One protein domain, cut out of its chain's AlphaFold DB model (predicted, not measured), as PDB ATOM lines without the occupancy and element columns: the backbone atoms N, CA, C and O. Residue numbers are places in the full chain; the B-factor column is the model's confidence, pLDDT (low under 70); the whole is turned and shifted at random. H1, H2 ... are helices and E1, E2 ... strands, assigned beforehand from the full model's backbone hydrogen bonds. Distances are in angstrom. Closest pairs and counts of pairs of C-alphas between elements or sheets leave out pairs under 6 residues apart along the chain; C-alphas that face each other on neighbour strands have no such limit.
ATOM      1  N   ASN A  44     225.321 198.822 112.279       75.56
ATOM      2  CA  ASN A  44     225.194 197.393 112.502       75.56
ATOM      3  C   ASN A  44     223.701 197.061 112.538       75.56
ATOM      4  O   ASN A  44     223.004 197.515 113.439       75.56
ATOM      5  N   ILE A  45     223.226 196.312 111.540       80.38
ATOM      6  CA  ILE A  45     221.799 196.074 111.292       80.38
ATOM      7  C   ILE A  45     221.150 195.377 112.491       80.38
ATOM      8  O   ILE A  45     220.069 195.778 112.908       80.38
ATOM      9  N   ALA A  46     221.840 194.408 113.100       81.12
ATOM     10  CA  ALA A  46     221.351 193.708 114.285       81.12
ATOM     11  C   ALA A  46     221.264 194.630 115.513       81.12
ATOM     12  O   ALA A  46     220.326 194.548 116.301       81.12
ATOM     13  N   ASN A  47     222.218 195.550 115.673       84.75
ATOM     14  CA  ASN A  47     222.127 196.573 116.715       84.75
ATOM     15  C   ASN A  47     221.056 197.619 116.380       84.75
ATOM     16  O   ASN A  47     220.373 198.098 117.273       84.75
ATOM     17  N   GLN A  48     220.886 197.980 115.110       86.06
ATOM     18  CA  GLN A  48     219.904 198.967 114.679       86.06
ATOM     19  C   GLN A  48     218.482 198.451 114.889       86.06
ATOM     20  O   GLN A  48     217.653 199.197 115.404       86.06
ATOM     21  N   SER A  49     218.206 197.192 114.538       88.25
ATOM     22  CA  SER A  49     216.893 196.586 114.753       88.25
ATOM     23  C   SER A  49     216.528 196.567 116.236       88.25
ATOM     24  O   SER A  49     215.429 196.981 116.579       88.25
ATOM     25  N   LEU A  50     217.463 196.202 117.122       89.88
ATOM     26  CA  LEU A  50     217.257 196.252 118.576       89.88
ATOM     27  C   LEU A  50     217.114 197.684 119.106       89.88
ATOM     28  O   LEU A  50     216.246 197.946 119.934       89.88
ATOM     29  N   ALA A  51     217.933 198.624 118.627       89.50
ATOM     30  CA  ALA A  51     217.904 200.013 119.083       89.50
ATOM     31  C   ALA A  51     216.558 200.689 118.797       89.50
ATOM     32  O   ALA A  51     216.133 201.531 119.579       89.50
ATOM     33  N   LEU A  52     215.869 200.325 117.712       91.62
ATOM     34  CA  LEU A  52     214.553 200.886 117.394       91.62
ATOM     35  C   LEU A  52     213.497 200.570 118.464       91.62
ATOM     36  O   LEU A  52     212.596 201.378 118.663       91.62
ATOM     37  N   TYR A  53     213.650 199.476 119.219       93.06
ATOM     38  CA  TYR A  53     212.762 199.149 120.340       93.06
ATOM     39  C   TYR A  53     212.979 200.041 121.570       93.06
ATOM     40  O   TYR A  53     212.159 200.018 122.487       93.06
ATOM     41  N   LEU A  54     214.027 200.879 121.584       93.94
ATOM     42  CA  LEU A  54     214.262 201.860 122.646       93.94
ATOM     43  C   LEU A  54     213.055 202.776 122.855       93.94
ATOM     44  O   LEU A  54     212.780 203.152 123.988       93.94
ATOM     45  N   VAL A  55     212.304 203.093 121.794       92.69
ATOM     46  CA  VAL A  55     211.111 203.942 121.898       92.69
ATOM     47  C   VAL A  55     210.059 203.347 122.834       92.69
ATOM     48  O   VAL A  55     209.458 204.079 123.610       92.69
ATOM     49  N   TYR A  56     209.862 202.028 122.814       92.81
ATOM     50  CA  TYR A  56     208.878 201.369 123.670       92.81
ATOM     51  C   TYR A  56     209.350 201.332 125.120       92.81
ATOM     52  O   TYR A  56     208.573 201.629 126.020       92.81
ATOM     53  N   LEU A  57     210.642 201.069 125.345       93.69
ATOM     54  CA  LEU A  57     211.231 201.167 126.679       93.69
ATOM     55  C   LEU A  57     211.096 202.590 127.240       93.69
ATOM     56  O   LEU A  57     210.702 202.771 128.384       93.69
ATOM     57  N   GLN A  58     211.354 203.614 126.426       92.44
ATOM     58  CA  GLN A  58     211.208 205.011 126.836       92.44
ATOM     59  C   GLN A  58     209.765 205.402 127.142       92.44
ATOM     60  O   GLN A  58     209.557 206.261 127.991       92.44
ATOM     61  N   ARG A  59     208.780 204.795 126.472       90.62
ATOM     62  CA  ARG A  59     207.363 204.990 126.800       90.62
ATOM     63  C   ARG A  59     206.993 204.348 128.135       90.62
ATOM     64  O   ARG A  59     206.355 205.013 128.937       90.62
ATOM     65  N   LEU A  60     207.486 203.136 128.421       90.50
ATOM     66  CA  LEU A  60     207.295 202.473 129.722       90.50
ATOM     67  C   LEU A  60     207.881 203.280 130.895       90.50
ATOM     68  O   LEU A  60     207.378 203.198 132.006       90.50
ATOM     69  N   LEU A  61     208.945 204.052 130.656       90.31
ATOM     70  CA  LEU A  61     209.591 204.889 131.676       90.31
ATOM     71  C   LEU A  61     208.967 206.286 131.818       90.31
ATOM     72  O   LEU A  61     209.409 207.064 132.661       90.31
ATOM     73  N   ARG A  62     208.002 206.652 130.969       85.56
ATOM     74  CA  ARG A  62     207.342 207.962 131.015       85.56
ATOM     75  C   ARG A  62     205.985 207.859 131.709       85.56
ATOM     76  O   ARG A  62     205.386 206.783 131.721       85.56
ATOM     77  N   PRO A  63     205.470 208.981 132.244       81.88
ATOM     78  CA  PRO A  63     204.098 209.037 132.719       81.88
ATOM     79  C   PRO A  63     203.133 208.552 131.626       81.88
ATOM     80  O   PRO A  63     203.321 208.903 130.453       81.88
ATOM     81  N   PRO A  64     202.127 207.735 131.981       78.50
ATOM     82  CA  PRO A  64     201.194 207.189 131.012       78.50
ATOM     83  C   PRO A  64     200.420 208.330 130.349       78.50
ATOM     84  O   PRO A  64     199.908 209.228 131.015       78.50
ATOM     85  N   SER A  65     200.336 208.292 129.022       81.94
ATOM     86  CA  SER A  65     199.479 209.196 128.258       81.94
ATOM     87  C   SER A  65     198.157 208.496 127.968       81.94
ATOM     88  O   SER A  65     198.160 207.330 127.580       81.94
ATOM     89  N   GLY A  66     197.033 209.204 128.103       79.12
ATOM     90  CA  GLY A  66     195.703 208.646 127.826       79.12
ATOM     91  C   GLY A  66     195.517 208.139 126.388       79.12
ATOM     92  O   GLY A  66     194.624 207.339 126.138       79.12
ATOM     93  N   SER A  67     196.374 208.552 125.449       83.38
ATOM     94  CA  SER A  67     196.367 208.094 124.052       83.38
ATOM     95  C   SER A  67     197.361 206.961 123.750       83.38
ATOM     96  O   SER A  67     197.419 206.486 122.613       83.38
ATOM     97  N   ASP A  68     198.155 206.497 124.725       85.88
ATOM     98  CA  ASP A  68     199.204 205.493 124.500       85.88
ATOM     99  C   ASP A  68     198.718 204.058 124.741       85.88
ATOM    100  O   ASP A  68     198.963 203.442 125.780       85.88
ATOM    101  N   PHE A  69     198.082 203.486 123.719       88.25
ATOM    102  CA  PHE A  69     197.681 202.077 123.715       88.25
ATOM    103  C   PHE A  69     198.872 201.110 123.837       88.25
ATOM    104  O   PHE A  69     198.753 200.043 124.437       88.25
ATOM    105  N   VAL A  70     200.035 201.464 123.277       90.12
ATOM    106  CA  VAL A  70     201.174 200.538 123.169       90.12
ATOM    107  C   VAL A  70     201.737 200.199 124.545       90.12
ATOM    108  O   VAL A  70     202.039 199.038 124.813       90.12
ATOM    109  N   THR A  71     201.851 201.193 125.423       89.81
ATOM    110  CA  THR A  71     202.307 200.986 126.803       89.81
ATOM    111  C   THR A  71     201.348 200.083 127.571       89.81
ATOM    112  O   THR A  71     201.791 199.094 128.155       89.81
ATOM    113  N   ALA A  72     200.040 200.345 127.498       90.31
ATOM    114  CA  ALA A  72     199.030 199.509 128.146       90.31
ATOM    115  C   ALA A  72     199.069 198.059 127.634       90.31
ATOM    116  O   ALA A  72     199.068 197.119 128.429       90.31
ATOM    117  N   TRP A  73     199.188 197.871 126.316       92.38
ATOM    118  CA  TRP A  73     199.308 196.546 125.711       92.38
ATOM    119  C   TRP A  73     200.581 195.813 126.150       92.38
ATOM    120  O   TRP A  73     200.514 194.628 126.467       92.38
ATOM    121  N   LEU A  74     201.734 196.492 126.211       92.56
ATOM    122  CA  LEU A  74     202.996 195.888 126.660       92.56
ATOM    123  C   LEU A  74     202.916 195.419 128.114       92.56
ATOM    124  O   LEU A  74     203.370 194.315 128.425       92.56
ATOM    125  N   VAL A  75     202.332 196.245 128.984       91.50
ATOM    126  CA  VAL A  75     202.108 195.915 130.397       91.50
ATOM    127  C   VAL A  75     201.178 194.712 130.514       91.50
ATOM    128  O   VAL A  75     201.538 193.730 131.161       91.50
ATOM    129  N   TYR A  76     200.034 194.743 129.829       92.62
ATOM    130  CA  TYR A  76     199.069 193.646 129.829       92.62
ATOM    131  C   TYR A  76     199.674 192.342 129.297       92.62
ATOM    132  O   TYR A  76     199.576 191.300 129.939       92.62
ATOM    133  N   ALA A  77     200.366 192.390 128.155       92.81
ATOM    134  CA  ALA A  77     201.032 191.223 127.591       92.81
ATOM    135  C   ALA A  77     202.046 190.650 128.590       92.81
ATOM    136  O   ALA A  77     202.027 189.454 128.875       92.81
ATOM    137  N   PHE A  78     202.896 191.489 129.186       92.38
ATOM    138  CA  PHE A  78     203.842 191.031 130.200       92.38
ATOM    139  C   PHE A  78     203.140 190.356 131.391       92.38
ATOM    140  O   PHE A  78     203.565 189.277 131.813       92.38
ATOM    141  N   GLN A  79     202.049 190.941 131.891       92.38
ATOM    142  CA  GLN A  79     201.250 190.374 132.983       92.38
ATOM    143  C   GLN A  79     200.690 188.994 132.617       92.38
ATOM    144  O   GLN A  79     200.846 188.050 133.389       92.38
ATOM    145  N   VAL A  80     200.120 188.837 131.417       92.31
ATOM    146  CA  VAL A  80     199.554 187.560 130.943       92.31
ATOM    147  C   VAL A  80     200.624 186.471 130.823       92.31
ATOM    148  O   VAL A  80     200.421 185.353 131.290       92.31
ATOM    149  N   TYR A  81     201.780 186.781 130.232       89.56
ATOM    150  CA  TYR A  81     202.823 185.774 129.986       89.56
ATOM    151  C   TYR A  81     203.667 185.438 131.221       89.56
ATOM    152  O   TYR A  81     204.309 184.385 131.263       89.56
ATOM    153  N   THR A  82     203.724 186.326 132.215       86.94
ATOM    154  CA  THR A  82     204.598 186.133 133.381       86.94
ATOM    155  C   THR A  82     203.857 185.933 134.696       86.94
ATOM    156  O   THR A  82     204.469 185.401 135.624       86.94
ATOM    157  N   GLY A  83     202.582 186.322 134.770       88.00
ATOM    158  CA  GLY A  83     201.756 186.303 135.977       88.00
ATOM    159  C   GLY A  83     202.074 187.415 136.983       88.00
ATOM    160  O   GLY A  83     201.473 187.445 138.052       88.00
ATOM    161  N   HIS A  84     203.019 188.314 136.685       87.75
ATOM    162  CA  HIS A  84     203.382 189.419 137.579       87.75
ATOM    163  C   HIS A  84     202.507 190.638 137.324       87.75
ATOM    164  O   HIS A  84     202.257 190.971 136.172       87.75
ATOM    165  N   LYS A  85     202.105 191.342 138.387       87.12
ATOM    166  CA  LYS A  85     201.278 192.555 138.304       87.12
ATOM    167  C   LYS A  85     202.061 193.785 137.831       87.12
ATOM    168  O   LYS A  85     201.538 194.578 137.051       87.12
ATOM    169  N   SER A  86     203.310 193.929 138.265       89.94
ATOM    170  CA  SER A  86     204.207 195.016 137.860       89.94
ATOM    171  C   SER A  86     205.192 194.571 136.779       89.94
ATOM    172  O   SER A  86     205.620 193.417 136.756       89.94
ATOM    173  N   VAL A  87     205.598 195.503 135.909       91.31
ATOM    174  CA  VAL A  87     206.684 195.299 134.930       91.31
ATOM    175  C   VAL A  87     208.070 195.572 135.520       91.31
ATOM    176  O   VAL A  87     209.076 195.226 134.903       91.31
ATOM    177  N   LEU A  88     208.158 196.170 136.711       92.69
ATOM    178  CA  LEU A  88     209.429 196.494 137.360       92.69
ATOM    179  C   LEU A  88     210.365 195.277 137.543       92.69
ATOM    180  O   LEU A  88     211.559 195.418 137.259       92.69
ATOM    181  N   PRO A  89     209.880 194.067 137.911       92.31
ATOM    182  CA  PRO A  89     210.718 192.868 137.946       92.31
ATOM    183  C   PRO A  89     211.413 192.576 136.613       92.31
ATOM    184  O   PRO A  89     212.555 192.114 136.595       92.31
ATOM    185  N   TRP A  90     210.745 192.867 135.493       93.00
ATOM    186  CA  TRP A  90     211.322 192.691 134.165       93.00
ATOM    187  C   TRP A  90     212.487 193.645 133.925       93.00
ATOM    188  O   TRP A  90     213.504 193.229 133.373       93.00
ATOM    189  N   LEU A  91     212.349 194.902 134.361       93.19
ATOM    190  CA  LEU A  91     213.371 195.942 134.234       93.19
ATOM    191  C   LEU A  91     214.616 195.657 135.074       93.19
ATOM    192  O   LEU A  91     215.733 195.848 134.594       93.19
ATOM    193  N   LEU A  92     214.427 195.152 136.290       92.81
ATOM    194  CA  LEU A  92     215.521 194.821 137.206       92.81
ATOM    195  C   LEU A  92     216.215 193.495 136.853       92.81
ATOM    196  O   LEU A  92     217.432 193.365 137.014       92.81
ATOM    197  N   PHE A  93     215.454 192.505 136.369       92.81
ATOM    198  CA  PHE A  93     215.934 191.132 136.165       92.81
ATOM    199  C   PHE A  93     215.548 190.539 134.795       92.81
ATOM    200  O   PHE A  93     214.977 189.444 134.741       92.81
ATOM    201  N   PRO A  94     215.883 191.193 133.666       93.19
ATOM    202  CA  PRO A  94     215.445 190.765 132.332       93.19
ATOM    203  C   PRO A  94     215.804 189.311 131.990       93.19
ATOM    204  O   PRO A  94     214.993 188.597 131.396       93.19
ATOM    205  N   ASP A  95     216.973 188.828 132.422       91.94
ATOM    206  CA  ASP A  95     217.437 187.456 132.166       91.94
ATOM    207  C   ASP A  95     216.463 186.384 132.660       91.94
ATOM    208  O   ASP A  95     216.270 185.359 132.001       91.94
ATOM    209  N   LYS A  96     215.809 186.625 133.804       89.62
ATOM    210  CA  LYS A  96     214.886 185.667 134.431       89.62
ATOM    211  C   LYS A  96     213.596 185.497 133.634       89.62
ATOM    212  O   LYS A  96     212.980 184.434 133.675       89.62
ATOM    213  N   TYR A  97     213.213 186.525 132.883       90.06
ATOM    214  CA  TYR A  97     211.968 186.559 132.122       90.06
ATOM    215  C   TYR A  97     212.154 186.195 130.651       90.06
ATOM    216  O   TYR A  97     211.169 185.869 129.991       90.06
ATOM    217  N   LYS A  98     213.397 186.163 130.151       90.50
ATOM    218  CA  LYS A  98     213.741 185.893 128.746       90.50
ATOM    219  C   LYS A  98     212.998 184.697 128.148       90.50
ATOM    220  O   LYS A  98     212.456 184.815 127.055       90.50
ATOM    221  N   CYS A  99     212.949 183.563 128.851       89.31
ATOM    222  CA  CYS A  99     212.265 182.366 128.350       89.31
ATOM    223  C   CYS A  99     210.743 182.564 128.276       89.31
ATOM    224  O   CYS A  99     210.133 182.180 127.282       89.31
ATOM    225  N   ARG A 100     210.145 183.225 129.276       87.94
ATOM    226  CA  ARG A 100     208.692 183.467 129.354       87.94
ATOM    227  C   ARG A 100     208.198 184.446 128.293       87.94
ATOM    228  O   ARG A 100     207.096 184.294 127.791       87.94
ATOM    229  N   VAL A 101     209.028 185.423 127.932       90.69
ATOM    230  CA  VAL A 101     208.690 186.437 126.922       90.69
ATOM    231  C   VAL A 101     209.195 186.090 125.518       90.69
ATOM    232  O   VAL A 101     208.997 186.863 124.585       90.69
ATOM    233  N   SER A 102     209.866 184.944 125.350       90.31
ATOM    234  CA  SER A 102     210.510 184.560 124.087       90.31
ATOM    235  C   SER A 102     209.523 184.297 122.947       90.31
ATOM    236  O   SER A 102     209.866 184.532 121.787       90.31
ATOM    237  N   THR A 103     208.310 183.857 123.292       89.50
ATOM    238  CA  THR A 103     207.212 183.520 122.376       89.50
ATOM    239  C   THR A 103     206.614 184.744 121.692       89.50
ATOM    240  O   THR A 103     206.129 184.639 120.570       89.50
ATOM    241  N   VAL A 104     206.690 185.918 122.327       91.94
ATOM    242  CA  VAL A 104     206.196 187.180 121.767       91.94
ATOM    243  C   VAL A 104     207.373 187.965 121.193       91.94
ATOM    244  O   VAL A 104     208.212 188.449 121.959       91.94
ATOM    245  N   PRO A 105     207.452 188.174 119.863       91.06
ATOM    246  CA  PRO A 105     208.606 188.817 119.242       91.06
ATOM    247  C   PRO A 105     208.943 190.181 119.848       91.06
ATOM    248  O   PRO A 105     210.107 190.437 120.143       91.06
ATOM    249  N   VAL A 106     207.948 191.038 120.089       91.50
ATOM    250  CA  VAL A 106     208.160 192.391 120.632       91.50
ATOM    251  C   VAL A 106     208.764 192.345 122.038       91.50
ATOM    252  O   VAL A 106     209.766 193.013 122.297       91.50
ATOM    253  N   LEU A 107     208.211 191.515 122.928       93.19
ATOM    254  CA  LEU A 107     208.717 191.370 124.295       93.19
ATOM    255  C   LEU A 107     210.104 190.714 124.313       93.19
ATOM    256  O   LEU A 107     210.981 191.145 125.057       93.19
ATOM    257  N   ASN A 108     210.358 189.739 123.439       93.56
ATOM    258  CA  ASN A 108     211.678 189.131 123.284       93.56
ATOM    259  C   ASN A 108     212.734 190.158 122.826       93.56
ATOM    260  O   ASN A 108     213.837 190.204 123.372       93.56
ATOM    261  N   HIS A 109     212.408 191.017 121.854       93.56
ATOM    262  CA  HIS A 109     213.317 192.078 121.400       93.56
ATOM    263  C   HIS A 109     213.566 193.128 122.486       93.56
ATOM    264  O   HIS A 109     214.715 193.529 122.674       93.56
ATOM    265  N   LEU A 110     212.535 193.520 123.241       94.50
ATOM    266  CA  LEU A 110     212.690 194.409 124.397       94.50
ATOM    267  C   LEU A 110     213.554 193.782 125.489       94.50
ATOM    268  O   LEU A 110     214.473 194.427 125.989       94.50
ATOM    269  N   CYS A 111     213.354 192.500 125.785       94.94
ATOM    270  CA  CYS A 111     214.188 191.777 126.734       94.94
ATOM    271  C   CYS A 111     215.655 191.758 126.274       94.94
ATOM    272  O   CYS A 111     216.551 192.064 127.056       94.94
ATOM    273  N   LYS A 112     215.923 191.472 124.992       94.69
ATOM    274  CA  LYS A 112     217.279 191.523 124.413       94.69
ATOM    275  C   LYS A 112     217.894 192.924 124.463       94.69
ATOM    276  O   LYS A 112     219.099 193.040 124.674       94.69
ATOM    277  N   LEU A 113     217.091 193.971 124.256       94.62
ATOM    278  CA  LEU A 113     217.519 195.363 124.406       94.62
ATOM    279  C   LEU A 113     217.961 195.629 125.847       94.62
ATOM    280  O   LEU A 113     219.065 196.122 126.055       94.62
ATOM    281  N   MET A 114     217.135 195.265 126.826       94.44
ATOM    282  CA  MET A 114     217.404 195.495 128.248       94.44
ATOM    283  C   MET A 114     218.642 194.744 128.739       94.44
ATOM    284  O   MET A 114     219.427 195.304 129.494       94.44
ATOM    285  N   LEU A 115     218.888 193.535 128.230       94.25
ATOM    286  CA  LEU A 115     220.115 192.773 128.504       94.25
ATOM    287  C   LEU A 115     221.395 193.427 127.973       94.25
ATOM    288  O   LEU A 115     222.487 193.129 128.447       94.25
ATOM    289  N   LYS A 116     221.274 194.298 126.970       93.12
ATOM    290  CA  LYS A 116     222.390 195.075 126.416       93.12
ATOM    291  C   LYS A 116     222.550 196.454 127.060       93.12
ATOM    292  O   LYS A 116     223.471 197.187 126.688       93.12
ATOM    293  N   LEU A 117     221.633 196.846 127.937       93.62
ATOM    294  CA  LEU A 117     221.703 198.083 128.705       93.62
ATOM    295  C   LEU A 117     222.403 197.816 130.048       93.62
ATOM    296  O   LEU A 117     222.485 196.665 130.474       93.62
ATOM    297  N   PRO A 118     222.922 198.856 130.727       92.75
ATOM    298  CA  PRO A 118     223.371 198.697 132.106       92.75
ATOM    299  C   PRO A 118     222.218 198.182 132.975       92.75
ATOM    300  O   PRO A 118     221.058 198.510 132.723       92.75
ATOM    301  N   LYS A 119     222.526 197.387 133.999       92.69
ATOM    302  CA  LYS A 119     221.512 196.861 134.918       92.69
ATOM    303  C   LYS A 119     220.843 198.016 135.672       92.69
ATOM    304  O   LYS A 119     221.538 198.866 136.225       92.69
ATOM    305  N   LEU A 120     219.511 198.039 135.694       93.62
ATOM    306  CA  LEU A 120     218.756 198.931 136.571       93.62
ATOM    307  C   LEU A 120     218.920 198.445 138.017       93.62
ATOM    308  O   LEU A 120     218.749 197.257 138.290       93.62
ATOM    309  N   LEU A 121     219.253 199.357 138.926       92.06
ATOM    310  CA  LEU A 121     219.380 199.074 140.354       92.06
ATOM    311  C   LEU A 121     218.259 199.779 141.133       92.06
ATOM    312  O   LEU A 121     217.828 200.855 140.699       92.06
ATOM    313  N   SER A 243     226.918 206.015 130.136       86.06
ATOM    314  CA  SER A 243     228.068 206.870 129.837       86.06
ATOM    315  C   SER A 243     228.239 207.034 128.321       86.06
ATOM    316  O   SER A 243     228.615 206.111 127.594       86.06
ATOM    317  N   ASN A 244     227.938 208.226 127.818       77.69
ATOM    318  CA  ASN A 244     228.021 208.557 126.393       77.69
ATOM    319  C   ASN A 244     229.363 209.223 126.035       77.69
ATOM    320  O   ASN A 244     229.753 209.225 124.867       77.69
ATOM    321  N   SER A 245     230.080 209.766 127.019       74.81
ATOM    322  CA  SER A 245     231.475 210.200 126.892       74.81
ATOM    323  C   SER A 245     232.215 210.013 128.220       74.81
ATOM    324  O   SER A 245     231.603 209.596 129.201       74.81
ATOM    325  N   SER A 246     233.504 210.359 128.265       69.19
ATOM    326  CA  SER A 246     234.289 210.380 129.508       69.19
ATOM    327  C   SER A 246     233.704 211.305 130.582       69.19
ATOM    328  O   SER A 246     233.975 211.111 131.757       69.19
ATOM    329  N   CYS A 247     232.909 212.307 130.191       69.81
ATOM    330  CA  CYS A 247     232.416 213.349 131.097       69.81
ATOM    331  C   CYS A 247     230.892 213.520 131.047       69.81
ATOM    332  O   CYS A 247     230.376 214.505 131.561       69.81
ATOM    333  N   SER A 248     230.157 212.628 130.374       82.56
ATOM    334  CA  SER A 248     228.701 212.758 130.285       82.56
ATOM    335  C   SER A 248     227.974 211.425 130.313       82.56
ATOM    336  O   SER A 248     228.284 210.492 129.560       82.56
ATOM    337  N   SER A 249     226.955 211.377 131.164       87.88
ATOM    338  CA  SER A 249     225.963 210.318 131.244       87.88
ATOM    339  C   SER A 249     224.611 210.834 130.748       87.88
ATOM    340  O   SER A 249     224.315 212.028 130.798       87.88
ATOM    341  N   VAL A 250     223.803 209.940 130.185       90.81
ATOM    342  CA  VAL A 250     222.454 210.257 129.702       90.81
ATOM    343  C   VAL A 250     221.500 209.193 130.219       90.81
ATOM    344  O   VAL A 250     221.783 208.004 130.076       90.81
ATOM    345  N   SER A 251     220.370 209.612 130.793       92.94
ATOM    346  CA  SER A 251     219.312 208.695 131.228       92.94
ATOM    347  C   SER A 251     218.746 207.900 130.049       92.94
ATOM    348  O   SER A 251     218.510 208.455 128.969       92.94
ATOM    349  N   VAL A 252     218.482 206.609 130.259       92.56
ATOM    350  CA  VAL A 252     217.875 205.704 129.271       92.56
ATOM    351  C   VAL A 252     216.546 206.270 128.747       92.56
ATOM    352  O   VAL A 252     216.288 206.216 127.538       92.56
ATOM    353  N   ALA A 253     215.761 206.932 129.604       90.56
ATOM    354  CA  ALA A 253     214.485 207.564 129.250       90.56
ATOM    355  C   ALA A 253     214.610 208.700 128.205       90.56
ATOM    356  O   ALA A 253     213.656 209.008 127.480       90.56
ATOM    357  N   ARG A 254     215.796 209.320 128.111       90.81
ATOM    358  CA  ARG A 254     216.113 210.445 127.204       90.81
ATOM    359  C   ARG A 254     217.189 210.101 126.171       90.81
ATOM    360  O   ARG A 254     217.652 210.970 125.431       90.81
ATOM    361  N   LEU A 255     217.610 208.843 126.121       91.56
ATOM    362  CA  LEU A 255     218.709 208.396 125.284       91.56
ATOM    363  C   LEU A 255     218.351 208.483 123.793       91.56
ATOM    364  O   LEU A 255     217.333 207.964 123.344       91.56
ATOM    365  N   SER A 256     219.220 209.094 122.990       90.06
ATOM    366  CA  SER A 256     219.054 209.065 121.536       90.06
ATOM    367  C   SER A 256     219.544 207.739 120.949       90.06
ATOM    368  O   SER A 256     220.512 207.145 121.429       90.06
ATOM    369  N   LEU A 257     218.962 207.321 119.818       88.25
ATOM    370  CA  LEU A 257     219.452 206.159 119.063       88.25
ATOM    371  C   LEU A 257     220.941 206.294 118.710       88.25
ATOM    372  O   LEU A 257     221.673 205.311 118.678       88.25
ATOM    373  N   GLY A 258     221.417 207.509 118.418       82.69
ATOM    374  CA  GLY A 258     222.839 207.771 118.166       82.69
ATOM    375  C   GLY A 258     223.725 207.463 119.374       82.69
ATOM    376  O   GLY A 258     224.749 206.801 119.220       82.69
ATOM    377  N   ALA A 259     223.314 207.894 120.569       86.06
ATOM    378  CA  ALA A 259     224.046 207.628 121.805       86.06
ATOM    379  C   ALA A 259     224.068 206.130 122.148       86.06
ATOM    380  O   ALA A 259     225.142 205.592 122.415       86.06
ATOM    381  N   LEU A 260     222.930 205.436 122.026       89.25
ATOM    382  CA  LEU A 260     222.852 203.986 122.250       89.25
ATOM    383  C   LEU A 260     223.786 203.204 121.313       89.25
ATOM    384  O   LEU A 260     224.502 202.297 121.728       89.25
ATOM    385  N   ARG A 261     223.835 203.597 120.038       84.94
ATOM    386  CA  ARG A 261     224.709 202.956 119.048       84.94
ATOM    387  C   ARG A 261     226.191 203.150 119.338       84.94
ATOM    388  O   ARG A 261     226.963 202.225 119.118       84.94
ATOM    389  N   ARG A 262     226.586 204.328 119.832       83.19
ATOM    390  CA  ARG A 262     227.968 204.568 120.279       83.19
ATOM    391  C   ARG A 262     228.316 203.701 121.481       83.19
ATOM    392  O   ARG A 262     229.401 203.137 121.508       83.19
ATOM    393  N   TYR A 263     227.387 203.569 122.424       87.31
ATOM    394  CA  TYR A 263     227.563 202.726 123.601       87.31
ATOM    395  C   TYR A 263     227.781 201.248 123.241       87.31
ATOM    396  O   TYR A 263     228.653 200.603 123.808       87.31
ATOM    397  N   TRP A 264     227.065 200.724 122.243       88.06
ATOM    398  CA  TRP A 264     227.222 199.336 121.781       88.06
ATOM    399  C   TRP A 264     228.360 199.097 120.788       88.06
ATOM    400  O   TRP A 264     228.524 197.975 120.299       88.06
ATOM    401  N   HIS A 265     229.102 200.132 120.406       84.00
ATOM    402  CA  HIS A 265     230.144 199.979 119.406       84.00
ATOM    403  C   HIS A 265     231.373 199.273 120.014       84.00
ATOM    404  O   HIS A 265     231.828 199.699 121.071       84.00
ATOM    405  N   PRO A 266     231.986 198.267 119.357       82.25
ATOM    406  CA  PRO A 266     233.173 197.586 119.897       82.25
ATOM    407  C   PRO A 266     234.353 198.532 120.160       82.25
ATOM    408  O   PRO A 266     235.101 198.361 121.108       82.25
ATOM    409  N   ALA A 267     234.490 199.566 119.329       78.31
ATOM    410  CA  ALA A 267     235.477 200.635 119.491       78.31
ATOM    411  C   ALA A 267     234.918 201.854 120.255       78.31
ATOM    412  O   ALA A 267     235.239 202.992 119.908       78.31
ATOM    413  N   ARG A 268     234.010 201.643 121.219       80.19
ATOM    414  CA  ARG A 268     233.369 202.717 121.995       80.19
ATOM    415  C   ARG A 268     234.403 203.667 122.579       80.19
ATOM    416  O   ARG A 268     234.282 204.863 122.342       80.19
ATOM    417  N   ASP A 269     235.422 203.129 123.244       77.50
ATOM    418  CA  ASP A 269     236.440 203.925 123.932       77.50
ATOM    419  C   ASP A 269     237.130 204.881 122.960       77.50
ATOM    420  O   ASP A 269     237.220 206.073 123.222       77.50
ATOM    421  N   ILE A 270     237.467 204.400 121.760       75.38
ATOM    422  CA  ILE A 270     238.049 205.215 120.686       75.38
ATOM    423  C   ILE A 270     237.069 206.296 120.195       75.38
ATOM    424  O   ILE A 270     237.463 207.432 119.936       75.38
ATOM    425  N   ILE A 271     235.780 205.971 120.057       75.19
ATOM    426  CA  ILE A 271     234.762 206.928 119.592       75.19
ATOM    427  C   ILE A 271     234.538 208.050 120.612       75.19
ATOM    428  O   ILE A 271     234.308 209.202 120.202       75.19
ATOM    429  N   THR A 272     234.536 207.694 121.901       72.88
ATOM    430  CA  THR A 272     234.213 208.578 123.028       72.88
ATOM    431  C   THR A 272     235.417 209.312 123.597       72.88
ATOM    432  O   THR A 272     235.222 210.348 124.233       72.88
ATOM    433  N   CYS A 273     236.636 208.821 123.366       69.25
ATOM    434  CA  CYS A 273     237.847 209.497 123.803       69.25
ATOM    435  C   CYS A 273     238.012 210.823 123.051       69.25
ATOM    436  O   CYS A 273     237.766 210.925 121.841       69.25
TER     437      CYS A 273
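This is residues 44 to 121 and 243 to 273 of the 458 residues of an uncharacterized protein of Parasitella parasitica (UniProt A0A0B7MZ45). Picture a larger lobe of short, crossed helices, residues 44 to 121, with H6 through its middle, H1 and H2 over one side of it and H5 over another, and the longest helix, H3, at the far end. After a cut, residues 243 to 273 make a smaller lobe at the other end, a short strand hairpin E1 and E2 with H7 and H8, where H7 packs on H1 and H8 lies outermost. The printed part has 109 residues with eight named helices and two named strands, in the order H1, H2, H3, H4, H5, H6, E1, E2, H7, H8; the two strands form an antiparallel sheet, and the class is mostly helix. The whole is compact, with a radius of gyration of the C-alphas of 14.6 A, and spans 44 by 30 by 27 A.

Find C-alpha 45 at (221.799, 196.074, 111.292); from there H1, residues 45 to 52, runs 10.6 A. H2, residues 54 to 60, follows and runs 9.9 A. Look next for H3, residues 69 to 82, which begins with C-alpha 69 at (197.681, 202.077, 123.715) and runs 19.9 A. Two short helices come after it, H4, residues 88 to 92, of 6.3 A, and H5, residues 94 to 97, of 5.5 A. H6, residues 105 to 115, runs 15.3 A. Beyond the cut, read E1 at residues 243 to 245, of 5.6 A, and E2 at residues 248 to 251, of 10.3 A. H7, residues 257 to 263, runs 9.9 A, and H8, residues 268 to 272, runs 6.0 A and ends with C-alpha 272 at (234.213, 208.578, 123.028).

Start at H6, the hub, which touches three helices. H1 touches it about perpendicular, at 85 degrees, and the closest C-alphas, those of Leu 50 and Leu 113, are 5.9 A apart. H2 touches it at 86 degrees, also about perpendicular, with C-alphas 57 and 110 closest at 7.3 A. H5 touches it with the C-alphas of Pro 94 and Cys 111 closest, at 5.8 A. H4 and H6 are close but not clearly touching, with C-alphas 91 and 114 closest at 7.2 A. Walk outward to H3, which touches H2 with residues 70 to 71 alone; C-alphas 71 and 60 are closest at 6.0 A, and the lines stand about perpendicular at 83 degrees. In the other direction H7 touches H1 at a steep tilt of 58 degrees, opposite ways, with C-alphas 257 and 51 closest at 6.3 A. H7 and H8 touch only at the corner, and only just, with 3 pairs of C-alphas within 8 A; the closest are C-alphas 262 and 268, at 6.0 A. The hairpin E1 and E2 is antiparallel at 144 degrees; look for N 244 and O 248, 2.9 A apart and within hydrogen-bond range. The closest C-alphas of E1 and H7, those of Asn 244 and Ala 259, are 6.1 A apart. In H1, H2, H3, H4, H6, H7 and H8 every O i to N i+4 pair is within hydrogen-bond range; H5 is too short for such a pair. H6 and H7 are apart.

The two C-alphas farthest apart, those of Val 80 and Cys 273, are 44.7 A apart. Residues 122 to 242 are not printed, and C-alphas 121 and 243 are 15.7 A apart across this cut, which falls in the link from H6 to E1. Of the links that are printed whole, none is long; those from H2 to H3 and from H5 to H6 are short, and the rest are tight. The mean pLDDT of the printed part is 88.1, and residues 246 to 247 and residue 273 are under 70 in this model.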